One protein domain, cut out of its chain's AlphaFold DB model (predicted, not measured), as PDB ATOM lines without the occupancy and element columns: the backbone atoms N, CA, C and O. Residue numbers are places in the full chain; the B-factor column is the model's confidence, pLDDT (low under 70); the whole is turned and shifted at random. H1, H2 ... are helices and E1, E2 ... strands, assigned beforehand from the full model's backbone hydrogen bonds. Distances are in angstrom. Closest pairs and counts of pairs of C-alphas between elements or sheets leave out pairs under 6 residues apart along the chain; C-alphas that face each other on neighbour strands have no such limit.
ATOM      1  N   TYR A   5     251.228 121.436 263.261       63.25
ATOM      2  CA  TYR A   5     252.524 121.584 262.594       63.25
ATOM      3  C   TYR A   5     253.680 120.797 263.256       63.25
ATOM      4  O   TYR A   5     254.727 120.637 262.639       63.25
ATOM      5  N   CYS A   6     253.525 120.304 264.493       65.38
ATOM      6  CA  CYS A   6     254.503 119.442 265.167       65.38
ATOM      7  C   CYS A   6     254.355 117.954 264.810       65.38
ATOM      8  O   CYS A   6     255.207 117.172 265.215       65.38
ATOM      9  N   GLY A   7     253.289 117.558 264.105       65.44
ATOM     10  CA  GLY A   7     252.999 116.168 263.746       65.44
ATOM     11  C   GLY A   7     251.544 115.763 264.040       65.44
ATOM     12  O   GLY A   7     250.908 116.358 264.921       65.44
ATOM     13  N   PRO A   8     250.992 114.755 263.331       67.69
ATOM     14  CA  PRO A   8     249.619 114.275 263.524       67.69
ATOM     15  C   PRO A   8     249.294 113.855 264.964       67.69
ATOM     16  O   PRO A   8     248.171 114.051 265.420       67.69
ATOM     17  N   GLU A   9     250.274 113.329 265.699       74.94
ATOM     18  CA  GLU A   9     250.159 112.904 267.098       74.94
ATOM     19  C   GLU A   9     249.897 114.062 268.078       74.94
ATOM     20  O   GLU A   9     249.413 113.841 269.187       74.94
ATOM     21  N   TYR A  10     250.165 115.302 267.660       70.75
ATOM     22  CA  TYR A  10     249.854 116.527 268.405       70.75
ATOM     23  C   TYR A  10     248.580 117.223 267.887       70.75
ATOM     24  O   TYR A  10     248.227 118.322 268.339       70.75
ATOM     25  N   GLY A  11     247.901 116.604 266.918       68.88
ATOM     26  CA  GLY A  11     246.628 117.036 266.363       68.88
ATOM     27  C   GLY A  11     245.438 116.732 267.273       68.88
ATOM     28  O   GLY A  11     245.493 115.881 268.153       68.88
ATOM     29  N   ILE A  12     244.335 117.442 267.044       75.31
ATOM     30  CA  ILE A  12     243.018 117.118 267.610       75.31
ATOM     31  C   ILE A  12     242.164 116.696 266.418       75.31
ATOM     32  O   ILE A  12     242.150 117.420 265.419       75.31
ATOM     33  N   SER A  13     241.504 115.540 266.492       82.31
ATOM     34  CA  SER A  13     240.615 115.094 265.414       82.31
ATOM     35  C   SER A  13     239.411 116.028 265.280       82.31
ATOM     36  O   SER A  13     238.967 116.640 266.253       82.31
ATOM     37  N   THR A  14     238.848 116.123 264.078       82.25
ATOM     38  CA  THR A  14     237.589 116.844 263.833       82.25
ATOM     39  C   THR A  14     236.438 116.286 264.670       82.25
ATOM     40  O   THR A  14     235.623 117.046 265.189       82.25
ATOM     41  N   ASP A  15     236.428 114.973 264.900       83.31
ATOM     42  CA  ASP A  15     235.448 114.304 265.760       83.31
ATOM     43  C   ASP A  15     235.539 114.789 267.212       83.31
ATOM     44  O   ASP A  15     234.520 114.998 267.864       83.31
ATOM     45  N   ALA A  16     236.754 115.035 267.713       82.88
ATOM     46  CA  ALA A  16     236.965 115.569 269.058       82.88
ATOM     47  C   ALA A  16     236.572 117.051 269.181       82.88
ATOM     48  O   ALA A  16     236.320 117.526 270.288       82.88
ATOM     49  N   LEU A  17     236.506 117.783 268.063       84.69
ATOM     50  CA  LEU A  17     235.976 119.150 268.008       84.69
ATOM     51  C   LEU A  17     234.448 119.182 267.898       84.69
ATOM     52  O   LEU A  17     233.856 120.247 268.066       84.69
ATOM     53  N   SER A  18     233.816 118.039 267.620       87.69
ATOM     54  CA  SER A  18     232.378 117.957 267.416       87.69
ATOM     55  C   SER A  18     231.665 117.713 268.742       87.69
ATOM     56  O   SER A  18     231.777 116.643 269.346       87.69
ATOM     57  N   TYR A  19     230.926 118.707 269.224       91.19
ATOM     58  CA  TYR A  19     230.197 118.606 270.487       91.19
ATOM     59  C   TYR A  19     228.896 119.401 270.453       91.19
ATOM     60  O   TYR A  19     228.694 120.292 269.633       91.19
ATOM     61  N   THR A  20     227.967 119.047 271.332       94.25
ATOM     62  CA  THR A  20     226.721 119.786 271.537       94.25
ATOM     63  C   THR A  20     226.498 119.969 273.022       94.25
ATOM     64  O   THR A  20     226.612 119.017 273.786       94.25
ATOM     65  N   GLU A  21     226.169 121.187 273.415       94.12
ATOM     66  CA  GLU A  21     225.914 121.585 274.789       94.12
ATOM     67  C   GLU A  21     224.539 122.236 274.917       94.12
ATOM     68  O   GLU A  21     224.060 122.901 273.996       94.12
ATOM     69  N   VAL A  22     223.915 122.062 276.077       93.56
ATOM     70  CA  VAL A  22     222.673 122.729 276.460       93.56
ATOM     71  C   VAL A  22     222.875 123.398 277.809       93.56
ATOM     72  O   VAL A  22     223.249 122.745 278.781       93.56
ATOM     73  N   THR A  23     222.571 124.690 277.871       90.25
ATOM     74  CA  THR A  23     222.633 125.502 279.084       90.25
ATOM     75  C   THR A  23     221.247 126.031 279.409       90.25
ATOM     76  O   THR A  23     220.581 126.655 278.573       90.25
ATOM     77  N   CYS A  24     220.823 125.820 280.651       81.19
ATOM     78  CA  CYS A  24     219.572 126.353 281.171       81.19
ATOM     79  C   CYS A  24     219.878 127.347 282.284       81.19
ATOM     80  O   CYS A  24     220.327 126.965 283.366       81.19
ATOM     81  N   HIS A  25     219.607 128.625 282.035       69.50
ATOM     82  CA  HIS A  25     219.648 129.638 283.082       69.50
ATOM     83  C   HIS A  25     218.430 129.453 283.987       69.50
ATOM     84  O   HIS A  25     217.343 129.927 283.683       69.50
ATOM     85  N   TYR A  26     218.587 128.709 285.079       60.72
ATOM     86  CA  TYR A  26     217.583 128.653 286.135       60.72
ATOM     87  C   TYR A  26     217.956 129.668 287.211       60.72
ATOM     88  O   TYR A  26     219.014 129.539 287.828       60.72
ATOM     89  N   VAL A  27     217.106 130.672 287.430       55.38
ATOM     90  CA  VAL A  27     217.185 131.537 288.611       55.38
ATOM     91  C   VAL A  27     216.188 130.974 289.629       55.38
ATOM     92  O   VAL A  27     214.981 131.016 289.379       55.38
ATOM     93  N   PRO A  28     216.645 130.379 290.747       44.78
ATOM     94  CA  PRO A  28     215.742 129.859 291.766       44.78
ATOM     95  C   PRO A  28     214.852 130.976 292.318       44.78
ATOM     96  O   PRO A  28     215.359 131.969 292.832       44.78
ATOM     97  N   GLY A  29     213.535 130.797 292.224       48.75
ATOM     98  CA  GLY A  29     212.538 131.769 292.687       48.75
ATOM     99  C   GLY A  29     211.839 132.550 291.571       48.75
ATOM    100  O   GLY A  29     210.767 133.093 291.826       48.75
ATOM    101  N   ASP A  30     212.368 132.537 290.344       49.94
ATOM    102  CA  ASP A  30     211.684 133.138 289.198       49.94
ATOM    103  C   ASP A  30     210.600 132.201 288.652       49.94
ATOM    104  O   ASP A  30     210.849 131.036 288.332       49.94
ATOM    105  N   ARG A  31     209.378 132.727 288.508       48.25
ATOM    106  CA  ARG A  31     208.284 132.075 287.760       48.25
ATOM    107  C   ARG A  31     208.439 132.248 286.243       48.25
ATOM    108  O   ARG A  31     207.602 131.768 285.483       48.25
ATOM    109  N   VAL A  32     209.489 132.939 285.799       54.06
ATOM    110  CA  VAL A  32     209.687 133.327 284.404       54.06
ATOM    111  C   VAL A  32     210.242 132.154 283.590       54.06
ATOM    112  O   VAL A  32     211.180 131.465 283.997       54.06
ATOM    113  N   ALA A  33     209.663 131.922 282.410       60.50
ATOM    114  CA  ALA A  33     210.173 130.958 281.442       60.50
ATOM    115  C   ALA A  33     211.535 131.423 280.903       60.50
ATOM    116  O   ALA A  33     211.605 132.250 279.994       60.50
ATOM    117  N   SER A  34     212.624 130.895 281.455       72.12
ATOM    118  CA  SER A  34     213.965 131.218 280.987       72.12
ATOM    119  C   SER A  34     214.302 130.491 279.678       72.12
ATOM    120  O   SER A  34     213.944 129.319 279.492       72.12
ATOM    121  N   PRO A  35     214.991 131.163 278.738       84.00
ATOM    122  CA  PRO A  35     215.366 130.543 277.483       84.00
ATOM    123  C   PRO A  35     216.392 129.433 277.719       84.00
ATOM    124  O   PRO A  35     217.347 129.570 278.486       84.00
ATOM    125  N   THR A  36     216.213 128.326 277.007       90.19
ATOM    126  CA  THR A  36     217.223 127.277 276.895       90.19
ATOM    127  C   THR A  36     218.150 127.616 275.738       90.19
ATOM    128  O   THR A  36     217.687 127.856 274.618       90.19
ATOM    129  N   LYS A  37     219.457 127.635 276.009       92.94
ATOM    130  CA  LYS A  37     220.496 127.816 274.996       92.94
ATOM    131  C   LYS A  37     221.069 126.454 274.624       92.94
ATOM    132  O   LYS A  37     221.395 125.672 275.509       92.94
ATOM    133  N   LEU A  38     221.230 126.194 273.335       95.19
ATOM    134  CA  LEU A  38     221.983 125.056 272.820       95.19
ATOM    135  C   LEU A  38     223.084 125.573 271.901       95.19
ATOM    136  O   LEU A  38     222.817 126.410 271.042       95.19
ATOM    137  N   SER A  39     224.305 125.076 272.070       94.81
ATOM    138  CA  SER A  39     225.404 125.310 271.131       94.81
ATOM    139  C   SER A  39     225.853 123.973 270.558       94.81
ATOM    140  O   SER A  39     225.970 122.994 271.286       94.81
ATOM    141  N   SER A  40     226.097 123.911 269.259       95.19
ATOM    142  CA  SER A  40     226.565 122.713 268.568       95.19
ATOM    143  C   SER A  40     227.712 123.098 267.651       95.19
ATOM    144  O   SER A  40     227.637 124.135 266.997       95.19
ATOM    145  N   PHE A  41     228.763 122.293 267.624       93.94
ATOM    146  CA  PHE A  41     229.987 122.541 266.875       93.94
ATOM    147  C   PHE A  41     230.311 121.300 266.059       93.94
ATOM    148  O   PHE A  41     230.252 120.195 266.590       93.94
ATOM    149  N   ASP A  42     230.676 121.510 264.800       93.19
ATOM    150  CA  ASP A  42     231.193 120.506 263.885       93.19
ATOM    151  C   ASP A  42     232.442 121.077 263.193       93.19
ATOM    152  O   ASP A  42     232.560 122.287 262.964       93.19
ATOM    153  N   ALA A  43     233.373 120.206 262.821       92.12
ATOM    154  CA  ALA A  43     234.600 120.587 262.130       92.12
ATOM    155  C   ALA A  43     234.825 119.699 260.908       92.12
ATOM    156  O   ALA A  43     234.569 118.499 260.957       92.12
ATOM    157  N   GLN A  44     235.336 120.282 259.829       91.44
ATOM    158  CA  GLN A  44     235.696 119.566 258.611       91.44
ATOM    159  C   GLN A  44     237.044 120.050 258.081       91.44
ATOM    160  O   GLN A  44     237.421 121.210 258.264       91.44
ATOM    161  N   ILE A  45     237.766 119.157 257.406       89.62
ATOM    162  CA  ILE A  45     238.997 119.497 256.689       89.62
ATOM    163  C   ILE A  45     238.659 119.581 255.201       89.62
ATOM    164  O   ILE A  45     238.348 118.574 254.569       89.62
ATOM    165  N   SER A  46     238.742 120.782 254.634       87.50
ATOM    166  CA  SER A  46     238.729 120.968 253.186       87.50
ATOM    167  C   SER A  46     240.091 120.559 252.620       87.50
ATOM    168  O   SER A  46     241.106 121.022 253.142       87.50
ATOM    169  N   PRO A  47     240.157 119.707 251.581       81.69
ATOM    170  CA  PRO A  47     241.426 119.228 251.043       81.69
ATOM    171  C   PRO A  47     242.123 120.236 250.118       81.69
ATOM    172  O   PRO A  47     243.341 120.182 249.996       81.69
ATOM    173  N   ASN A  48     241.382 121.133 249.454       79.56
ATOM    174  CA  ASN A  48     241.923 122.024 248.423       79.56
ATOM    175  C   ASN A  48     241.258 123.418 248.448       79.56
ATOM    176  O   ASN A  48     240.122 123.543 247.988       79.56
ATOM    177  N   PRO A  49     241.963 124.467 248.913       79.25
ATOM    178  CA  PRO A  49     243.213 124.389 249.676       79.25
ATOM    179  C   PRO A  49     243.001 123.672 251.025       79.25
ATOM    180  O   PRO A  49     241.893 123.739 251.566       79.25
ATOM    181  N   PRO A  50     244.037 123.014 251.588       85.00
ATOM    182  CA  PRO A  50     243.979 122.438 252.926       85.00
ATOM    183  C   PRO A  50     243.535 123.486 253.941       85.00
ATOM    184  O   PRO A  50     244.191 124.515 254.114       85.00
ATOM    185  N   SER A  51     242.394 123.273 254.582       87.62
ATOM    186  CA  SER A  51     241.840 124.231 255.535       87.62
ATOM    187  C   SER A  51     240.921 123.545 256.523       87.62
ATOM    188  O   SER A  51     240.094 122.722 256.139       87.62
ATOM    189  N   LEU A  52     241.020 123.923 257.791       89.06
ATOM    190  CA  LEU A  52     240.011 123.578 258.771       89.06
ATOM    191  C   LEU A  52     238.860 124.576 258.677       89.06
ATOM    192  O   LEU A  52     239.040 125.781 258.858       89.06
ATOM    193  N   ILE A  53     237.663 124.049 258.473       92.44
ATOM    194  CA  ILE A  53     236.434 124.825 258.467       92.44
ATOM    195  C   ILE A  53     235.572 124.355 259.633       92.44
ATOM    196  O   ILE A  53     235.333 123.158 259.796       92.44
ATOM    197  N   LEU A  54     235.116 125.293 260.457       93.81
ATOM    198  CA  LEU A  54     234.179 125.013 261.537       93.81
ATOM    199  C   LEU A  54     232.781 125.450 261.127       93.81
ATOM    200  O   LEU A  54     232.609 126.499 260.504       93.81
ATOM    201  N   ARG A  55     231.793 124.670 261.552       95.88
ATOM    202  CA  ARG A  55     230.385 125.046 261.569       95.88
ATOM    203  C   ARG A  55     229.923 125.037 263.012       95.88
ATOM    204  O   ARG A  55     230.101 124.043 263.710       95.88
ATOM    205  N   PHE A  56     229.302 126.114 263.459       95.00
ATOM    206  CA  PHE A  56     228.701 126.161 264.784       95.00
ATOM    207  C   PHE A  56     227.289 126.715 264.718       95.00
ATOM    208  O   PHE A  56     227.004 127.639 263.963       95.00
ATOM    209  N   GLN A  57     226.391 126.116 265.490       96.31
ATOM    210  CA  GLN A  57     224.988 126.474 265.559       96.31
ATOM    211  C   GLN A  57     224.617 126.804 266.998       96.31
ATOM    212  O   GLN A  57     224.734 125.967 267.891       96.31
ATOM    213  N   HIS A  58     224.122 128.016 267.203       95.75
ATOM    214  CA  HIS A  58     223.545 128.460 268.457       95.75
ATOM    215  C   HIS A  58     222.031 128.540 268.318       95.75
ATOM    216  O   HIS A  58     221.504 129.137 267.381       95.75
ATOM    217  N   ILE A  59     221.328 127.956 269.278       95.00
ATOM    218  CA  ILE A  59     219.876 127.962 269.367       95.00
ATOM    219  C   ILE A  59     219.491 128.593 270.694       95.00
ATOM    220  O   ILE A  59     220.005 128.205 271.742       95.00
ATOM    221  N   MET A  60     218.556 129.535 270.656       92.69
ATOM    222  CA  MET A  60     217.866 130.023 271.841       92.69
ATOM    223  C   MET A  60     216.381 129.731 271.698       92.69
ATOM    224  O   MET A  60     215.768 130.132 270.712       92.69
ATOM    225  N   SER A  61     215.815 129.026 272.674       91.12
ATOM    226  CA  SER A  61     214.425 128.580 272.643       91.12
ATOM    227  C   SER A  61     213.715 128.898 273.950       91.12
ATOM    228  O   SER A  61     214.233 128.597 275.025       91.12
ATOM    229  N   MET A  62     212.516 129.467 273.866       86.50
ATOM    230  CA  MET A  62     211.640 129.715 275.014       86.50
ATOM    231  C   MET A  62     210.193 129.398 274.657       86.50
ATOM    232  O   MET A  62     209.809 129.497 273.493       86.50
ATOM    233  N   ARG A  63     209.370 129.054 275.652       82.44
ATOM    234  CA  ARG A  63     207.926 128.910 275.427       82.44
ATOM    235  C   ARG A  63     207.327 130.228 274.949       82.44
ATOM    236  O   ARG A  63     207.684 131.297 275.443       82.44
ATOM    237  N   PHE A  82     216.174 138.941 275.626       79.69
ATOM    238  CA  PHE A  82     216.977 139.235 274.456       79.69
ATOM    239  C   PHE A  82     217.828 138.025 274.115       79.69
ATOM    240  O   PHE A  82     218.698 137.627 274.893       79.69
ATOM    241  N   ALA A  83     217.617 137.465 272.929       84.69
ATOM    242  CA  ALA A  83     218.590 136.556 272.363       84.69
ATOM    243  C   ALA A  83     219.738 137.372 271.777       84.69
ATOM    244  O   ALA A  83     219.532 138.175 270.869       84.69
ATOM    245  N   LEU A  84     220.934 137.167 272.320       88.12
ATOM    246  CA  LEU A  84     222.173 137.791 271.873       88.12
ATOM    247  C   LEU A  84     223.036 136.721 271.203       88.12
ATOM    248  O   LEU A  84     223.478 135.777 271.862       88.12
ATOM    249  N   PHE A  85     223.280 136.873 269.903       89.75
ATOM    250  CA  PHE A  85     224.132 135.972 269.131       89.75
ATOM    251  C   PHE A  85     225.337 136.727 268.582       89.75
ATOM    252  O   PHE A  85     225.245 137.438 267.580       89.75
ATOM    253  N   GLN A  86     226.485 136.554 269.238       89.06
ATOM    254  CA  GLN A  86     227.764 137.015 268.709       89.06
ATOM    255  C   GLN A  86     228.182 136.082 267.565       89.06
ATOM    256  O   GLN A  86     228.602 134.954 267.810       89.06
ATOM    257  N   ILE A  87     228.051 136.537 266.318       89.06
ATOM    258  CA  ILE A  87     228.468 135.763 265.136       89.06
ATOM    259  C   ILE A  87     229.982 135.868 264.952       89.06
ATOM    260  O   ILE A  87     230.659 134.875 264.699       89.06
ATOM    261  N   CYS A  88     230.507 137.086 265.079       86.88
ATOM    262  CA  CYS A  88     231.929 137.408 264.995       86.88
ATOM    263  C   CYS A  88     232.210 138.731 265.713       86.88
ATOM    264  O   CYS A  88     231.268 139.422 266.085       86.88
ATOM    265  N   LYS A  89     233.476 139.160 265.839       84.44
ATOM    266  CA  LYS A  89     233.839 140.442 266.487       84.44
ATOM    267  C   LYS A  89     233.174 141.695 265.879       84.44
ATOM    268  O   LYS A  89     233.081 142.715 266.547       84.44
ATOM    269  N   HIS A  90     232.676 141.613 264.643       84.44
ATOM    270  CA  HIS A  90     232.051 142.728 263.916       84.44
ATOM    271  C   HIS A  90     230.526 142.628 263.807       84.44
ATOM    272  O   HIS A  90     229.875 143.581 263.386       84.44
ATOM    273  N   THR A  91     229.942 141.462 264.096       87.50
ATOM    274  CA  THR A  91     228.529 141.187 263.819       87.50
ATOM    275  C   THR A  91     227.880 140.526 265.026       87.50
ATOM    276  O   THR A  91     228.247 139.423 265.436       87.50
ATOM    277  N   LEU A  92     226.884 141.226 265.559       90.25
ATOM    278  CA  LEU A  92     226.015 140.805 266.646       90.25
ATOM    279  C   LEU A  92     224.578 140.856 266.128       90.25
ATOM    280  O   LEU A  92     224.151 141.886 265.610       90.25
ATOM    281  N   GLU A  93     223.837 139.765 266.282       89.12
ATOM    282  CA  GLU A  93     222.402 139.740 265.995       89.12
ATOM    283  C   GLU A  93     221.636 139.661 267.315       89.12
ATOM    284  O   GLU A  93     221.990 138.891 268.218       89.12
ATOM    285  N   THR A  94     220.601 140.490 267.438       87.69
ATOM    286  CA  THR A  94     219.789 140.592 268.649       87.69
ATOM    287  C   THR A  94     218.319 140.387 268.318       87.69
ATOM    288  O   THR A  94     217.787 140.956 267.363       87.69
ATOM    289  N   PHE A  95     217.648 139.556 269.112       84.12
ATOM    290  CA  PHE A  95     216.233 139.261 268.923       84.12
ATOM    291  C   PHE A  95     215.480 139.476 270.220       84.12
ATOM    292  O   PHE A  95     215.842 138.937 271.265       84.12
ATOM    293  N   TRP A  96     214.392 140.229 270.129       84.19
ATOM    294  CA  TRP A  96     213.380 140.255 271.171       84.19
ATOM    295  C   TRP A  96     212.549 138.991 271.024       84.19
ATOM    296  O   TRP A  96     211.722 138.900 270.113       84.19
ATOM    297  N   MET A  97     212.781 138.005 271.887       81.62
ATOM    298  CA  MET A  97     212.159 136.690 271.722       81.62
ATOM    299  C   MET A  97     210.627 136.779 271.783       81.62
ATOM    300  O   MET A  97     209.936 136.104 271.027       81.62
ATOM    301  N   GLN A  98     210.079 137.697 272.585       77.06
ATOM    302  CA  GLN A  98     208.639 137.968 272.650       77.06
ATOM    303  C   GLN A  98     208.048 138.541 271.353       77.06
ATOM    304  O   GLN A  98     206.853 138.393 271.104       77.06
ATOM    305  N   CYS A  99     208.857 139.207 270.526       74.81
ATOM    306  CA  CYS A  99     208.404 139.854 269.294       74.81
ATOM    307  C   CYS A  99     208.454 138.931 268.075       74.81
ATOM    308  O   CYS A  99     207.902 139.286 267.036       74.81
ATOM    309  N   ILE A 100     209.092 137.763 268.180       74.94
ATOM    310  CA  ILE A 100     209.204 136.822 267.060       74.94
ATOM    311  C   ILE A 100     207.820 136.394 266.555       74.94
ATOM    312  O   ILE A 100     207.608 136.396 265.349       74.94
ATOM    313  N   THR A 101     206.867 136.144 267.461       65.19
ATOM    314  CA  THR A 101     205.481 135.736 267.141       65.19
ATOM    315  C   THR A 101     204.684 136.779 266.351       65.19
ATOM    316  O   THR A 101     203.563 136.517 265.916       65.19
ATOM    317  N   ARG A 102     205.227 137.993 266.184       63.19
ATOM    318  CA  ARG A 102     204.614 139.092 265.426       63.19
ATOM    319  C   ARG A 102     205.112 139.164 263.974       63.19
ATOM    320  O   ARG A 102     204.851 140.157 263.300       63.19
ATOM    321  N   ASN A 103     205.775 138.111 263.480       57.19
ATOM    322  CA  ASN A 103     206.061 137.868 262.059       57.19
ATOM    323  C   ASN A 103     206.920 138.929 261.328       57.19
ATOM    324  O   ASN A 103     206.858 139.058 260.104       57.19
ATOM    325  N   SER A 104     207.753 139.694 262.038       60.50
ATOM    326  CA  SER A 104     208.566 140.758 261.420       60.50
ATOM    327  C   SER A 104     209.957 140.321 260.948       60.50
ATOM    328  O   SER A 104     210.614 141.067 260.219       60.50
ATOM    329  N   TYR A 105     210.423 139.131 261.328       68.38
ATOM    330  CA  TYR A 105     211.793 138.710 261.055       68.38
ATOM    331  C   TYR A 105     211.874 137.751 259.870       68.38
ATOM    332  O   TYR A 105     211.318 136.654 259.886       68.38
ATOM    333  N   ARG A 106     212.615 138.154 258.835       70.12
ATOM    334  CA  ARG A 106     212.979 137.273 257.721       70.12
ATOM    335  C   ARG A 106     214.263 136.526 258.048       70.12
ATOM    336  O   ARG A 106     215.192 137.116 258.598       70.12
ATOM    337  N   SER A 107     214.330 135.257 257.646       81.81
ATOM    338  CA  SER A 107     215.591 134.520 257.633       81.81
ATOM    339  C   SER A 107     216.640 135.297 256.839       81.81
ATOM    340  O   SER A 107     216.338 135.872 255.788       81.81
ATOM    341  N   LYS A 108     217.867 135.322 257.352       87.56
ATOM    342  CA  LYS A 108     218.971 136.093 256.784       87.56
ATOM    343  C   LYS A 108     220.168 135.180 256.611       87.56
ATOM    344  O   LYS A 108     220.652 134.622 257.584       87.56
ATOM    345  N   CYS A 109     220.666 135.082 255.387       90.00
ATOM    346  CA  CYS A 109     221.983 134.530 255.110       90.00
ATOM    347  C   CYS A 109     222.879 135.682 254.675       90.00
ATOM    348  O   CYS A 109     222.510 136.440 253.777       90.00
ATOM    349  N   SER A 110     224.035 135.829 255.308       92.50
ATOM    350  CA  SER A 110     224.993 136.873 254.963       92.50
ATOM    351  C   SER A 110     226.408 136.423 255.289       92.50
ATOM    352  O   SER A 110     226.628 135.404 255.937       92.50
ATOM    353  N   ARG A 111     227.372 137.211 254.833       92.38
ATOM    354  CA  ARG A 111     228.787 137.051 255.137       92.38
ATOM    355  C   ARG A 111     229.292 138.326 255.783       92.38
ATOM    356  O   ARG A 111     228.889 139.417 255.384       92.38
ATOM    357  N   CYS A 112     230.143 138.200 256.792       88.56
ATOM    358  CA  CYS A 112     230.810 139.353 257.374       88.56
ATOM    359  C   CYS A 112     231.902 139.855 256.421       88.56
ATOM    360  O   CYS A 112     232.820 139.110 256.082       88.56
ATOM    361  N   GLU A 113     231.837 141.133 256.053       83.31
ATOM    362  CA  GLU A 113     232.760 141.764 255.100       83.31
ATOM    363  C   GLU A 113     234.196 141.889 255.624       83.31
ATOM    364  O   GLU A 113     235.116 142.057 254.834       83.31
ATOM    365  N   TYR A 114     234.398 141.776 256.940       81.88
ATOM    366  CA  TYR A 114     235.704 141.973 257.574       81.88
ATOM    367  C   TYR A 114     236.408 140.673 257.949       81.88
ATOM    368  O   TYR A 114     237.630 140.618 257.936       81.88
ATOM    369  N   CYS A 115     235.651 139.641 258.337       82.44
ATOM    370  CA  CYS A 115     236.225 138.408 258.889       82.44
ATOM    371  C   CYS A 115     235.900 137.139 258.096       82.44
ATOM    372  O   CYS A 115     236.168 136.047 258.584       82.44
ATOM    373  N   ASN A 116     235.264 137.281 256.929       87.06
ATOM    374  CA  ASN A 116     234.872 136.181 256.047       87.06
ATOM    375  C   ASN A 116     234.054 135.058 256.724       87.06
ATOM    376  O   ASN A 116     234.043 133.923 256.262       87.06
ATOM    377  N   ILE A 117     233.350 135.356 257.820       91.56
ATOM    378  CA  ILE A 117     232.432 134.406 258.461       91.56
ATOM    379  C   ILE A 117     231.094 134.457 257.729       91.56
ATOM    380  O   ILE A 117     230.449 135.509 257.685       91.56
ATOM    381  N   ASP A 118     230.678 133.318 257.183       95.56
ATOM    382  CA  ASP A 118     229.318 133.135 256.688       95.56
ATOM    383  C   ASP A 118     228.396 132.840 257.861       95.56
ATOM    384  O   ASP A 118     228.774 132.128 258.791       95.56
ATOM    385  N   TYR A 119     227.169 133.344 257.809       95.81
ATOM    386  CA  TYR A 119     226.172 133.052 258.821       95.81
ATOM    387  C   TYR A 119     224.754 133.012 258.257       95.81
ATOM    388  O   TYR A 119     224.427 133.634 257.244       95.81
ATOM    389  N   ASP A 120     223.908 132.255 258.938       95.69
ATOM    390  CA  ASP A 120     222.521 131.991 258.598       95.69
ATOM    391  C   ASP A 120     221.672 132.105 259.865       95.69
ATOM    392  O   ASP A 120     221.902 131.413 260.857       95.69
ATOM    393  N   VAL A 121     220.711 133.018 259.831       94.00
ATOM    394  CA  VAL A 121     219.755 133.279 260.899       94.00
ATOM    395  C   VAL A 121     218.405 132.736 260.468       94.00
ATOM    396  O   VAL A 121     217.836 133.166 259.459       94.00
ATOM    397  N   GLN A 122     217.863 131.834 261.272       92.19
ATOM    398  CA  GLN A 122     216.529 131.280 261.121       92.19
ATOM    399  C   GLN A 122     215.739 131.493 262.401       92.19
ATOM    400  O   GLN A 122     216.266 131.419 263.508       92.19
ATOM    401  N   ILE A 123     214.451 131.752 262.237       89.75
ATOM    402  CA  ILE A 123     213.534 131.940 263.345       89.75
ATOM    403  C   ILE A 123     212.344 131.026 263.112       89.75
ATOM    404  O   ILE A 123     211.811 130.955 262.006       89.75
ATOM    405  N   PHE A 124     211.963 130.304 264.157       86.75
ATOM    406  CA  PHE A 124     210.865 129.362 264.127       86.75
ATOM    407  C   PHE A 124     209.834 129.727 265.186       86.75
ATOM    408  O   PHE A 124     210.154 129.884 266.366       86.75
ATOM    409  N   GLU A 125     208.585 129.792 264.748       83.50
ATOM    410  CA  GLU A 125     207.427 129.751 265.628       83.50
ATOM    411  C   GLU A 125     207.009 128.292 265.844       83.50
ATOM    412  O   GLU A 125     207.086 127.463 264.929       83.50
ATOM    413  N   ASN A 126     206.568 127.982 267.061       78.88
ATOM    414  CA  ASN A 126     206.082 126.670 267.491       78.88
ATOM    415  C   ASN A 126     207.077 125.521 267.255       78.88
ATOM    416  O   ASN A 126     206.687 124.414 266.879       78.88
ATOM    417  N   ARG A 127     208.381 125.769 267.447       80.31
ATOM    418  CA  ARG A 127     209.420 124.728 267.363       80.31
ATOM    419  C   ARG A 127     210.485 124.911 268.439       80.31
ATOM    420  O   ARG A 127     211.106 125.967 268.438       80.31
ATOM    421  N   PRO A 128     210.788 123.894 269.263       77.19
ATOM    422  CA  PRO A 128     209.971 122.692 269.460       77.19
ATOM    423  C   PRO A 128     208.621 123.072 270.093       77.19
ATOM    424  O   PRO A 128     208.633 123.850 271.026       77.19
ATOM    425  N   ASP A 129     207.504 122.567 269.561       80.44
ATOM    426  CA  ASP A 129     206.131 122.612 270.113       80.44
ATOM    427  C   ASP A 129     205.806 123.797 271.055       80.44
ATOM    428  O   ASP A 129     206.220 123.825 272.211       80.44
ATOM    429  N   ASP A 130     205.050 124.785 270.569       81.75
ATOM    430  CA  ASP A 130     204.691 126.024 271.289       81.75
ATOM    431  C   ASP A 130     205.876 126.914 271.714       81.75
ATOM    432  O   ASP A 130     205.691 127.947 272.361       81.75
ATOM    433  N   HIS A 131     207.113 126.574 271.336       86.00
ATOM    434  CA  HIS A 131     208.268 127.441 271.552       86.00
ATOM    435  C   HIS A 131     208.486 128.439 270.421       86.00
ATOM    436  O   HIS A 131     208.306 128.152 269.238       86.00
ATOM    437  N   VAL A 132     209.012 129.590 270.810       88.44
ATOM    438  CA  VAL A 132     209.701 130.524 269.936       88.44
ATOM    439  C   VAL A 132     211.189 130.202 269.962       88.44
ATOM    440  O   VAL A 132     211.793 130.150 271.038       88.44
ATOM    441  N   THR A 133     211.791 130.030 268.786       90.94
ATOM    442  CA  THR A 133     213.203 129.656 268.682       90.94
ATOM    443  C   THR A 133     213.947 130.472 267.638       90.94
ATOM    444  O   THR A 133     213.548 130.528 266.479       90.94
ATOM    445  N   ALA A 134     215.073 131.050 268.047       92.50
ATOM    446  CA  ALA A 134     216.050 131.666 267.164       92.50
ATOM    447  C   ALA A 134     217.245 130.721 266.984       92.50
ATOM    448  O   ALA A 134     217.756 130.160 267.955       92.50
ATOM    449  N   VAL A 135     217.680 130.547 265.741       94.38
ATOM    450  CA  VAL A 135     218.809 129.706 265.345       94.38
ATOM    451  C   VAL A 135     219.782 130.558 264.548       94.38
ATOM    452  O   VAL A 135     219.416 131.129 263.526       94.38
ATOM    453  N   VAL A 136     221.030 130.611 264.994       95.88
ATOM    454  CA  VAL A 136     222.136 131.218 264.256       95.88
ATOM    455  C   VAL A 136     223.149 130.131 263.962       95.88
ATOM    456  O   VAL A 136     223.653 129.491 264.879       95.88
ATOM    457  N   THR A 137     223.436 129.910 262.686       97.31
ATOM    458  CA  THR A 137     224.517 129.029 262.246       97.31
ATOM    459  C   THR A 137     225.600 129.860 261.593       97.31
ATOM    460  O   THR A 137     225.285 130.729 260.788       97.31
ATOM    461  N   SER A 138     226.855 129.578 261.909       96.62
ATOM    462  CA  SER A 138     228.009 130.282 261.366       96.62
ATOM    463  C   SER A 138     229.040 129.292 260.838       96.62
ATOM    464  O   SER A 138     229.203 128.200 261.389       96.62
ATOM    465  N   TRP A 139     229.761 129.701 259.797       96.00
ATOM    466  CA  TRP A 139     230.856 128.954 259.195       96.00
ATOM    467  C   TRP A 139     232.102 129.826 259.119       96.00
ATOM    468  O   TRP A 139     232.049 130.976 258.681       96.00
ATOM    469  N   ILE A 140     233.231 129.261 259.528       92.25
ATOM    470  CA  ILE A 140     234.513 129.958 259.630       92.25
ATOM    471  C   ILE A 140     235.620 129.069 259.080       92.25
ATOM    472  O   ILE A 140     235.709 127.894 259.429       92.25
ATOM    473  N   ASN A 141     236.470 129.632 258.226       90.50
ATOM    474  CA  ASN A 141     237.656 128.960 257.715       90.50
ATOM    475  C   ASN A 141     238.881 129.428 258.515       90.50
ATOM    476  O   ASN A 141     239.312 130.569 258.377       90.50
ATOM    477  N   LEU A 142     239.437 128.542 259.342       86.19
ATOM    478  CA  LEU A 142     240.603 128.824 260.185       86.19
ATOM    479  C   LEU A 142     241.945 128.645 259.456       86.19
ATOM    480  O   LEU A 142     242.997 128.828 260.067       86.19
ATOM    481  N   GLY A 143     241.921 128.293 258.171       84.19
ATOM    482  CA  GLY A 143     243.114 128.010 257.384       84.19
ATOM    483  C   GLY A 143     243.716 126.642 257.666       84.19
ATOM    484  O   GLY A 143     243.114 125.775 258.301       84.19
ATOM    485  N   SER A 144     244.908 126.432 257.123       81.25
ATOM    486  CA  SER A 144     245.593 125.139 257.146       81.25
ATOM    487  C   SER A 144     246.160 124.809 258.529       81.25
ATOM    488  O   SER A 144     246.309 123.640 258.881       81.25
ATOM    489  N   GLY A 145     246.517 125.841 259.304       74.88
ATOM    490  CA  GLY A 145     247.189 125.685 260.595       74.88
ATOM    491  C   GLY A 145     248.551 124.980 260.500       74.88
ATOM    492  O   GLY A 145     249.070 124.517 261.518       74.88
ATOM    493  N   LEU A 146     249.127 124.876 259.291       74.50
ATOM    494  CA  LEU A 146     250.428 124.244 259.034       74.50
ATOM    495  C   LEU A 146     251.605 125.110 259.499       74.50
ATOM    496  O   LEU A 146     252.707 124.603 259.683       74.50
ATOM    497  N   SER A 147     251.369 126.402 259.712       73.44
ATOM    498  CA  SER A 147     252.317 127.333 260.311       73.44
ATOM    499  C   SER A 147     251.620 128.144 261.397       73.44
ATOM    500  O   SER A 147     250.444 128.487 261.268       73.44
ATOM    501  N   SER A 148     252.356 128.510 262.449       68.81
ATOM    502  CA  SER A 148     251.912 129.537 263.400       68.81
ATOM    503  C   SER A 148     251.695 130.897 262.737       68.81
ATOM    504  O   SER A 148     251.031 131.754 263.316       68.81
ATOM    505  N   ASP A 149     252.255 131.084 261.539       72.19
ATOM    506  CA  ASP A 149     252.121 132.285 260.728       72.19
ATOM    507  C   ASP A 149     250.964 132.249 259.728       72.19
ATOM    508  O   ASP A 149     250.830 133.201 258.971       72.19
ATOM    509  N   ASP A 150     250.119 131.210 259.737       74.69
ATOM    510  CA  ASP A 150     248.912 131.165 258.901       74.69
ATOM    511  C   ASP A 150     248.015 132.387 259.214       74.69
ATOM    512  O   ASP A 150     247.535 132.511 260.352       74.69
ATOM    513  N   PRO A 151     247.793 133.305 258.249       74.00
ATOM    514  CA  PRO A 151     247.071 134.552 258.502       74.00
ATOM    515  C   PRO A 151     245.641 134.317 258.996       74.00
ATOM    516  O   PRO A 151     245.169 135.014 259.893       74.00
ATOM    517  N   ARG A 152     244.967 133.274 258.488       76.56
ATOM    518  CA  ARG A 152     243.593 132.928 258.895       76.56
ATOM    519  C   ARG A 152     243.570 132.462 260.342       76.56
ATOM    520  O   ARG A 152     242.694 132.840 261.118       76.56
ATOM    521  N   TRP A 153     244.571 131.678 260.728       75.12
ATOM    522  CA  TRP A 153     244.716 131.224 262.102       75.12
ATOM    523  C   TRP A 153     245.004 132.389 263.060       75.12
ATOM    524  O   TRP A 153     244.392 132.480 264.127       75.12
ATOM    525  N   LYS A 154     245.903 133.310 262.693       74.19
ATOM    526  CA  LYS A 154     246.226 134.498 263.502       74.19
ATOM    527  C   LYS A 154     245.014 135.404 263.693       74.19
ATOM    528  O   LYS A 154     244.658 135.705 264.833       74.19
ATOM    529  N   PHE A 155     244.321 135.730 262.608       73.38
ATOM    530  CA  PHE A 155     243.176 136.637 262.632       73.38
ATOM    531  C   PHE A 155     242.069 136.192 263.608       73.38
ATOM    532  O   PHE A 155     241.380 137.018 264.210       73.38
ATOM    533  N   HIS A 156     241.914 134.877 263.797       70.69
ATOM    534  CA  HIS A 156     240.898 134.284 264.670       70.69
ATOM    535  C   HIS A 156     241.391 133.884 266.069       70.69
ATOM    536  O   HIS A 156     240.578 133.471 266.893       70.69
ATOM    537  N   THR A 157     242.690 133.994 266.360       66.06
ATOM    538  CA  THR A 157     243.260 133.647 267.678       66.06
ATOM    539  C   THR A 157     243.692 134.852 268.505       66.06
ATOM    540  O   THR A 157     243.849 134.714 269.720       66.06
ATOM    541  N   PHE A 158     243.865 136.022 267.886       54.75
ATOM    542  CA  PHE A 158     244.247 137.247 268.583       54.75
ATOM    543  C   PHE A 158     243.023 138.025 269.069       54.75
ATOM    544  O   PHE A 158     242.418 138.816 268.346       54.75
ATOM    545  N   ASP A 159     242.695 137.810 270.340       47.62
ATOM    546  CA  ASP A 159     241.867 138.712 271.124       47.62
ATOM    547  C   ASP A 159     242.801 139.698 271.839       47.62
ATOM    548  O   ASP A 159     243.398 139.367 272.858       47.62
ATOM    549  N   CYS A 160     242.961 140.885 271.250       38.66
ATOM    550  CA  CYS A 160     243.586 142.076 271.829       38.66
ATOM    551  C   CYS A 160     245.074 141.977 272.268       38.66
ATOM    552  O   CYS A 160     245.536 141.068 272.945       38.66
ATOM    553  N   VAL A 161     245.796 143.064 271.992       36.66
ATOM    554  CA  VAL A 161     247.134 143.438 272.485       36.66
ATOM    555  C   VAL A 161     248.349 142.998 271.636       36.66
ATOM    556  O   VAL A 161     248.688 141.826 271.509       36.66
ATOM    557  N   TRP A 162     249.054 144.050 271.194       30.72
ATOM    558  CA  TRP A 162     250.407 144.160 270.628       30.72
ATOM    559  C   TRP A 162     250.503 144.271 269.106       30.72
ATOM    560  O   TRP A 162     250.603 143.296 268.373       30.72
ATOM    561  N   GLY A 163     250.521 145.544 268.694       35.53
ATOM    562  CA  GLY A 163     250.703 146.049 267.346       35.53
ATOM    563  C   GLY A 163     251.684 145.267 266.487       35.53
ATOM    564  O   GLY A 163     252.875 145.193 266.774       35.53
ATOM    565  N   LYS A 164     251.164 144.818 265.358       41.00
ATOM    566  CA  LYS A 164     251.721 145.166 264.061       41.00
ATOM    567  C   LYS A 164     250.554 145.623 263.202       41.00
ATOM    568  O   LYS A 164     249.460 145.084 263.329       41.00
ATOM    569  N   GLU A 165     250.789 146.663 262.418       44.22
ATOM    570  CA  GLU A 165     249.992 146.953 261.232       44.22
ATOM    571  C   GLU A 165     249.984 145.649 260.422       44.22
ATOM    572  O   GLU A 165     251.018 145.255 259.885       44.22
ATOM    573  N   GLU A 166     248.886 144.889 260.480       49.16
ATOM    574  CA  GLU A 166     248.667 143.807 259.525       49.16
ATOM    575  C   GLU A 166     248.610 144.496 258.159       49.16
ATOM    576  O   GLU A 166     247.854 145.454 257.979       49.16
ATOM    577  N   GLU A 167     249.504 144.108 257.247       53.19
ATOM    578  CA  GLU A 167     249.575 144.682 255.906       53.19
ATOM    579  C   GLU A 167     248.179 144.573 255.275       53.19
ATOM    580  O   GLU A 167     247.624 143.476 255.189       53.19
ATOM    581  N   GLU A 168     247.589 145.705 254.868       54.50
ATOM    582  CA  GLU A 168     246.212 145.787 254.343       54.50
ATOM    583  C   GLU A 168     245.932 144.743 253.236       54.50
ATOM    584  O   GLU A 168     244.797 144.291 253.065       54.50
ATOM    585  N   GLU A 169     246.979 144.307 252.526       54.47
ATOM    586  CA  GLU A 169     246.940 143.277 251.486       54.47
ATOM    587  C   GLU A 169     246.577 141.867 252.006       54.47
ATOM    588  O   GLU A 169     245.822 141.152 251.337       54.47
ATOM    589  N   GLU A 170     247.047 141.452 253.193       57.31
ATOM    590  CA  GLU A 170     246.729 140.129 253.769       57.31
ATOM    591  C   GLU A 170     245.266 140.059 254.245       57.31
ATOM    592  O   GLU A 170     244.574 139.060 254.005       57.31
ATOM    593  N   GLU A 171     244.754 141.145 254.838       58.56
ATOM    594  CA  GLU A 171     243.335 141.263 255.186       58.56
ATOM    595  C   GLU A 171     242.442 141.253 253.936       58.56
ATOM    596  O   GLU A 171     241.378 140.625 253.927       58.56
ATOM    597  N   GLU A 172     242.849 141.925 252.856       60.09
ATOM    598  CA  GLU A 172     242.048 141.995 251.634       60.09
ATOM    599  C   GLU A 172     241.966 140.638 250.913       60.09
ATOM    600  O   GLU A 172     240.895 140.256 250.422       60.09
ATOM    601  N   ALA A 173     243.059 139.868 250.895       62.22
ATOM    602  CA  ALA A 173     243.068 138.503 250.366       62.22
ATOM    603  C   ALA A 173     242.132 137.576 251.159       62.22
ATOM    604  O   ALA A 173     241.417 136.758 250.573       62.22
ATOM    605  N   PHE A 174     242.075 137.744 252.482       64.19
ATOM    606  CA  PHE A 174     241.175 136.992 253.350       64.19
ATOM    607  C   PHE A 174     239.692 137.312 253.099       64.19
ATOM    608  O   PHE A 174     238.865 136.401 253.036       64.19
ATOM    609  N   ARG A 175     239.342 138.586 252.871       64.50
ATOM    610  CA  ARG A 175     237.961 139.013 252.550       64.50
ATOM    611  C   ARG A 175     237.459 138.484 251.201       64.50
ATOM    612  O   ARG A 175     236.250 138.340 251.004       64.50
ATOM    613  N   LYS A 176     238.378 138.214 250.269       68.44
ATOM    614  CA  LYS A 176     238.086 137.677 248.927       68.44
ATOM    615  C   LYS A 176     238.051 136.150 248.874       68.44
ATOM    616  O   LYS A 176     237.795 135.598 247.803       68.44
ATOM    617  N   ASP A 177     238.307 135.470 249.990       74.88
ATOM    618  CA  ASP A 177     238.296 134.016 250.028       74.88
ATOM    619  C   ASP A 177     236.898 133.444 249.743       74.88
ATOM    620  O   ASP A 177     235.861 134.097 249.905       74.88
ATOM    621  N   SER A 178     236.881 132.199 249.275       83.75
ATOM    622  CA  SER A 178     235.642 131.479 248.998       83.75
ATOM    623  C   SER A 178     234.772 131.342 250.255       83.75
ATOM    624  O   SER A 178     235.277 131.313 251.377       83.75
ATOM    625  N   SER A 179     233.456 131.238 250.055       91.19
ATOM    626  CA  SER A 179     232.466 131.063 251.127       91.19
ATOM    627  C   SER A 179     232.793 129.832 251.990       91.19
ATOM    628  O   SER A 179     232.716 128.703 251.481       91.19
ATOM    629  N   PRO A 180     233.102 130.001 253.295       92.62
ATOM    630  CA  PRO A 180     233.294 128.869 254.198       92.62
ATOM    631  C   PRO A 180     232.061 127.972 254.291       92.62
ATOM    632  O   PRO A 180     232.203 126.755 254.395       92.62
ATOM    633  N   ARG A 181     230.850 128.545 254.194       94.69
ATOM    634  CA  ARG A 181     229.600 127.774 254.148       94.69
ATOM    635  C   ARG A 181     229.583 126.833 252.953       94.69
ATOM    636  O   ARG A 181     229.308 125.651 253.123       94.69
ATOM    637  N   PHE A 182     229.869 127.340 251.754       92.69
ATOM    638  CA  PHE A 182     229.864 126.517 250.546       92.69
ATOM    639  C   PHE A 182     230.882 125.374 250.642       92.69
ATOM    640  O   PHE A 182     230.544 124.223 250.365       92.69
ATOM    641  N   ALA A 183     232.102 125.677 251.090       92.56
ATOM    642  CA  ALA A 183     233.152 124.679 251.248       92.56
ATOM    643  C   ALA A 183     232.780 123.599 252.281       92.56
ATOM    644  O   ALA A 183     232.956 122.416 252.005       92.56
ATOM    645  N   PHE A 184     232.208 123.984 253.428       94.25
ATOM    646  CA  PHE A 184     231.780 123.041 254.465       94.25
ATOM    647  C   PHE A 184     230.597 122.171 254.018       94.25
ATOM    648  O   PHE A 184     230.627 120.950 254.160       94.25
ATOM    649  N   GLU A 185     229.543 122.783 253.469       94.06
ATOM    650  CA  GLU A 185     228.314 122.065 253.106       94.06
ATOM    651  C   GLU A 185     228.503 121.138 251.890       94.06
ATOM    652  O   GLU A 185     227.694 120.241 251.679       94.06
ATOM    653  N   THR A 186     229.581 121.309 251.117       92.38
ATOM    654  CA  THR A 186     229.937 120.405 250.006       92.38
ATOM    655  C   THR A 186     230.576 119.096 250.484       92.38
ATOM    656  O   THR A 186     230.484 118.089 249.786       92.38
ATOM    657  N   ILE A 187     231.234 119.098 251.647       92.50
ATOM    658  CA  ILE A 187     232.017 117.951 252.148       92.50
ATOM    659  C   ILE A 187     231.387 117.250 253.355       92.50
ATOM    660  O   ILE A 187     231.781 116.139 253.683       92.50
ATOM    661  N   THR A 188     230.441 117.894 254.039       92.31
ATOM    662  CA  THR A 188     229.791 117.328 255.227       92.31
ATOM    663  C   THR A 188     228.783 116.236 254.865       92.31
ATOM    664  O   THR A 188     227.920 116.432 254.012       92.31
ATOM    665  N   ASP A 189     228.809 115.125 255.601       91.69
ATOM    666  CA  ASP A 189     227.759 114.097 255.537       91.69
ATOM    667  C   ASP A 189     226.474 114.525 256.268       91.69
ATOM    668  O   ASP A 189     225.401 113.961 256.056       91.69
ATOM    669  N   ILE A 190     226.572 115.525 257.153       91.12
ATOM    670  CA  ILE A 190     225.452 116.042 257.945       91.12
ATOM    671  C   ILE A 190     225.060 117.416 257.393       91.12
ATOM    672  O   ILE A 190     225.707 118.416 257.747       91.12
ATOM    673  N   PRO A 191     224.009 117.509 256.559       93.44
ATOM    674  CA  PRO A 191     223.560 118.785 256.023       93.44
ATOM    675  C   PRO A 191     222.962 119.657 257.133       93.44
ATOM    676  O   PRO A 191     222.414 119.159 258.123       93.44
ATOM    677  N   LEU A 192     223.008 120.979 256.947       94.50
ATOM    678  CA  LEU A 192     222.498 121.956 257.919       94.50
ATOM    679  C   LEU A 192     221.077 121.654 258.433       94.50
ATOM    680  O   LEU A 192     220.778 121.825 259.618       94.50
ATOM    681  N   ARG A 193     220.183 121.208 257.546       94.31
ATOM    682  CA  ARG A 193     218.790 120.886 257.894       94.31
ATOM    683  C   ARG A 193     218.708 119.767 258.931       94.31
ATOM    684  O   ARG A 193     217.896 119.851 259.857       94.31
ATOM    685  N   ASP A 194     219.545 118.751 258.787       95.12
ATOM    686  CA  ASP A 194     219.531 117.576 259.651       95.12
ATOM    687  C   ASP A 194     220.199 117.894 260.988       95.12
ATOM    688  O   ASP A 194     219.658 117.533 262.034       95.12
ATOM    689  N   LEU A 195     221.283 118.684 260.975       94.56
ATOM    690  CA  LEU A 195     221.877 119.254 262.189       94.56
ATOM    691  C   LEU A 195     220.837 120.051 262.992       94.56
ATOM    692  O   LEU A 195     220.639 119.796 264.179       94.56
ATOM    693  N   THR A 196     220.138 120.976 262.331       95.12
ATOM    694  CA  THR A 196     219.123 121.830 262.968       95.12
ATOM    695  C   THR A 196     217.992 120.989 263.548       95.12
ATOM    696  O   THR A 196     217.583 121.186 264.690       95.12
ATOM    697  N   SER A 197     217.511 120.005 262.786       95.31
ATOM    698  CA  SER A 197     216.428 119.116 263.225       95.31
ATOM    699  C   SER A 197     216.845 118.263 264.425       95.31
ATOM    700  O   SER A 197     216.085 118.140 265.388       95.31
ATOM    701  N   ARG A 198     218.074 117.727 264.411       94.81
ATOM    702  CA  ARG A 198     218.667 116.997 265.540       94.81
ATOM    703  C   ARG A 198     218.746 117.882 266.780       94.81
ATOM    704  O   ARG A 198     218.270 117.474 267.839       94.81
ATOM    705  N   ASN A 199     219.280 119.092 266.643       95.56
ATOM    706  CA  ASN A 199     219.466 120.015 267.760       95.56
ATOM    707  C   ASN A 199     218.129 120.459 268.371       95.56
ATOM    708  O   ASN A 199     217.964 120.410 269.588       95.56
ATOM    709  N   LEU A 200     217.129 120.780 267.545       94.81
ATOM    710  CA  LEU A 200     215.770 121.068 268.021       94.81
ATOM    711  C   LEU A 200     215.136 119.864 268.738       94.81
ATOM    712  O   LEU A 200     214.418 120.044 269.722       94.81
ATOM    713  N   SER A 201     215.429 118.633 268.301       94.50
ATOM    714  CA  SER A 201     214.912 117.421 268.952       94.50
ATOM    715  C   SER A 201     215.441 117.212 270.373       94.50
ATOM    716  O   SER A 201     214.776 116.554 271.169       94.50
ATOM    717  N   TYR A 202     216.614 117.762 270.710       93.94
ATOM    718  CA  TYR A 202     217.123 117.728 272.081       93.94
ATOM    719  C   TYR A 202     216.327 118.652 273.000       93.94
ATOM    720  O   TYR A 202     216.132 118.324 274.168       93.94
ATOM    721  N   LEU A 203     215.855 119.784 272.475       92.88
ATOM    722  CA  LEU A 203     215.080 120.770 273.224       92.88
ATOM    723  C   LEU A 203     213.629 120.326 273.443       92.88
ATOM    724  O   LEU A 203     213.048 120.636 274.484       92.88
ATOM    725  N   LYS A 204     213.066 119.567 272.494       91.88
ATOM    726  CA  LYS A 204     211.733 118.969 272.619       91.88
ATOM    727  C   LYS A 204     211.640 118.116 273.883       91.88
ATOM    728  O   LYS A 204     212.501 117.271 274.127       91.88
ATOM    729  N   ASP A 205     210.614 118.376 274.692       88.56
ATOM    730  CA  ASP A 205     210.334 117.681 275.957       88.56
ATOM    731  C   ASP A 205     211.546 117.587 276.902       88.56
ATOM    732  O   ASP A 205     211.646 116.677 277.721       88.56
ATOM    733  N   LYS A 206     212.496 118.530 276.781       90.19
ATOM    734  CA  LYS A 206     213.773 118.525 277.510       90.19
ATOM    735  C   LYS A 206     214.558 117.215 277.344       90.19
ATOM    736  O   LYS A 206     215.283 116.806 278.252       90.19
ATOM    737  N   ARG A 207     214.459 116.565 276.178       92.56
ATOM    738  CA  ARG A 207     215.121 115.286 275.874       92.56
ATOM    739  C   ARG A 207     216.618 115.301 276.185       92.56
ATOM    740  O   ARG A 207     217.141 114.267 276.601       92.56
ATOM    741  N   TYR A 208     217.287 116.452 276.051       92.19
ATOM    742  CA  TYR A 208     218.692 116.639 276.428       92.19
ATOM    743  C   TYR A 208     219.019 116.106 277.835       92.19
ATOM    744  O   TYR A 208     220.071 115.507 278.014       92.19
ATOM    745  N   GLN A 209     218.102 116.210 278.804       91.12
ATOM    746  CA  GLN A 209     218.319 115.730 280.177       91.12
ATOM    747  C   GLN A 209     218.495 114.210 280.273       91.12
ATOM    748  O   GLN A 209     219.103 113.722 281.220       91.12
ATOM    749  N   SER A 210     217.948 113.466 279.307       90.56
ATOM    750  CA  SER A 210     217.981 111.999 279.276       90.56
ATOM    751  C   SER A 210     219.089 111.428 278.395       90.56
ATOM    752  O   SER A 210     219.537 110.309 278.630       90.56
ATOM    753  N   VAL A 211     219.512 112.171 277.366       91.38
ATOM    754  CA  VAL A 211     220.462 111.675 276.355       91.38
ATOM    755  C   VAL A 211     221.856 112.272 276.491       91.38
ATOM    756  O   VAL A 211     222.794 111.695 275.956       91.38
ATOM    757  N   MET A 212     222.001 113.411 277.171       93.06
ATOM    758  CA  MET A 212     223.279 114.101 277.353       93.06
ATOM    759  C   MET A 212     223.827 113.890 278.766       93.06
ATOM    760  O   MET A 212     223.068 113.692 279.716       93.06
ATOM    761  N   ALA A 213     225.145 113.993 278.921       90.62
ATOM    762  CA  ALA A 213     225.781 113.919 280.231       90.62
ATOM    763  C   ALA A 213     225.607 115.257 280.980       90.62
ATOM    764  O   ALA A 213     225.979 116.297 280.430       90.62
ATOM    765  N   PRO A 214     225.064 115.267 282.213       88.81
ATOM    766  CA  PRO A 214     225.063 116.463 283.048       88.81
ATOM    767  C   PRO A 214     226.488 116.770 283.523       88.81
ATOM    768  O   PRO A 214     227.206 115.872 283.965       88.81
ATOM    769  N   ILE A 215     226.892 118.038 283.476       83.88
ATOM    770  CA  ILE A 215     228.170 118.483 284.040       83.88
ATOM    771  C   ILE A 215     227.902 119.081 285.415       83.88
ATOM    772  O   ILE A 215     227.299 120.141 285.567       83.88
ATOM    773  N   HIS A 216     228.300 118.337 286.443       74.19
ATOM    774  CA  HIS A 216     228.082 118.722 287.829       74.19
ATOM    775  C   HIS A 216     228.980 119.899 288.231       74.19
ATOM    776  O   HIS A 216     230.123 120.000 287.797       74.19
ATOM    777  N   GLY A 217     228.459 120.781 289.088       69.62
ATOM    778  CA  GLY A 217     229.204 121.928 289.620       69.62
ATOM    779  C   GLY A 217     229.191 123.182 288.740       69.62
ATOM    780  O   GLY A 217     229.694 124.214 289.177       69.62
ATOM    781  N   SER A 218     228.585 123.144 287.548       63.12
ATOM    782  CA  SER A 218     228.368 124.346 286.742       63.12
ATOM    783  C   SER A 218     227.112 125.097 287.198       63.12
ATOM    784  O   SER A 218     226.045 124.512 287.400       63.12
ATOM    785  N   VAL A 219     227.222 126.419 287.327       69.75
ATOM    786  CA  VAL A 219     226.074 127.327 287.417       69.75
ATOM    787  C   VAL A 219     226.202 128.281 286.230       69.75
ATOM    788  O   VAL A 219     227.154 129.062 286.203       69.75
ATOM    789  N   PRO A 220     225.312 128.204 285.221       72.94
ATOM    790  CA  PRO A 220     224.046 127.461 285.184       72.94
ATOM    791  C   PRO A 220     224.204 125.952 284.949       72.94
ATOM    792  O   PRO A 220     225.281 125.473 284.591       72.94
ATOM    793  N   ALA A 221     223.102 125.211 285.116       77.75
ATOM    794  CA  ALA A 221     223.061 123.789 284.791       77.75
ATOM    795  C   ALA A 221     223.382 123.563 283.305       77.75
ATOM    796  O   ALA A 221     222.869 124.275 282.431       77.75
ATOM    797  N   PHE A 222     224.233 122.572 283.050       87.19
ATOM    798  CA  PHE A 222     224.860 122.328 281.760       87.19
ATOM    799  C   PHE A 222     224.834 120.834 281.422       87.19
ATOM    800  O   PHE A 222     225.115 119.985 282.271       87.19
ATOM    801  N   TRP A 223     224.519 120.521 280.169       91.88
ATOM    802  CA  TRP A 223     224.523 119.169 279.616       91.88
ATOM    803  C   TRP A 223     225.337 119.136 278.334       91.88
ATOM    804  O   TRP A 223     225.271 120.087 277.561       91.88
ATOM    805  N   ALA A 224     226.051 118.041 278.077       91.50
ATOM    806  CA  ALA A 224     226.861 117.915 276.871       91.50
ATOM    807  C   ALA A 224     226.878 116.506 276.258       91.50
ATOM    808  O   ALA A 224     226.720 115.485 276.934       91.50
ATOM    809  N   LEU A 225     227.099 116.485 274.945       90.50
ATOM    810  CA  LEU A 225     227.388 115.323 274.110       90.50
ATOM    811  C   LEU A 225     228.649 115.597 273.296       90.50
ATOM    812  O   LEU A 225     228.741 116.633 272.639       90.50
ATOM    813  N   TRP A 226     229.569 114.636 273.263       83.94
ATOM    814  CA  TRP A 226     230.768 114.686 272.426       83.94
ATOM    815  C   TRP A 226     230.651 113.640 271.334       83.94
ATOM    816  O   TRP A 226     230.384 112.475 271.619       83.94
ATOM    817  N   ASN A 227     230.798 114.058 270.079       76.44
ATOM    818  CA  ASN A 227     230.614 113.195 268.913       76.44
ATOM    819  C   ASN A 227     229.293 112.383 268.939       76.44
ATOM    820  O   ASN A 227     229.238 111.218 268.555       76.44
TER     821      ASN A 227
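What this domain is: This is residues 5 to 63 and 82 to 227 of the 238 residues of an uncharacterized protein of Penicillium patulum (UniProt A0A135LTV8). A long, twisted sheet of eight strands has the small hairpin E4 and E5 facing part of one of its faces, with H2 beside it, and H5, H6 and H7 over the other face. H3 and H4 lie toward one end of this body, and residues 160 to 165 stick out there. The 205 printed residues hold seven named helices and ten named strands, in the order H1 E1 E2 E3 E4 E5 H2 E6 E7 E8 H3 H4 H5 H6 H7 E9 E10. The large sheet, E6 E7 E8 E3 E2 E1 E10 E9, is antiparallel, and the class is mixed. The whole is compact, with a radius of gyration of the C-alphas of 18.5 A and spans of 53 by 41 by 36 A.

Where its parts are: H1 is residues 14 to 17, from C-alpha 14 at (237.589, 116.844, 263.833). E1 is 19 to 24, E2 36 to 47 over 36.3 A, and E3 50 to 63 over 43.0 A. E4 is 82 to 88, E5 91 to 96, H2 97 to 102, E6 108 to 111, E7 118 to 125, and E8 131 to 141 over 32.5 A. H3 is 151 to 157, H4 168 to 175, H5 180 to 187, H6 192 to 206 over 21.7 A, and H7 208 to 211. E9 is 213 to 215 and E10 221 to 226, ending at C-alpha 226 (230.768, 114.686, 272.426).

How they stand to each other: E1 E2 E3 and E6 E7 E8 are meanders, each strand the antiparallel neighbour of the one before. N 21 and O 39 of E1 and E2 are 2.8 A apart, N 56 and O 138 of E3 and E8 2.9 A, both within hydrogen-bond range. E4 and E5 form a sandwich with the large sheet, two sheets face to face, and the parts of them that face each other are 9.3 A centre to centre; the closest C-alphas of E4 and E8, those of Ile 87 and Ser 138, are 6.7 A apart. H1 stands at the sheet's level. H5 runs across the strands at a height over the sheet of 6.6 A, H6 slantwise at 8.7 A; H2 lies on the opposite face. H7 is on the same face as H6. H3 only grazes the sheet, and H4 is not on it. Every O i to N i+4 pair is within range in H3 and H4, against 3 of 4 in H5, 8 of 11 in H6 and 0 of 2 in H2, which has 2 of 3 O i to N i+3 pairs; H1 and H7 are too short for such a pair.

The domain as a whole: The C-alphas of Gly 29 and Glu 169, the two farthest apart, are 54.9 A apart. Residues 64 to 81 are not printed, and C-alphas 63 and 82 are 13.8 A apart across the cut. The link E1 to E2 is long. Mean pLDDT of the printed part is 81.0; 43 residues are under 70, among them 25 to 33 and 157 to 176.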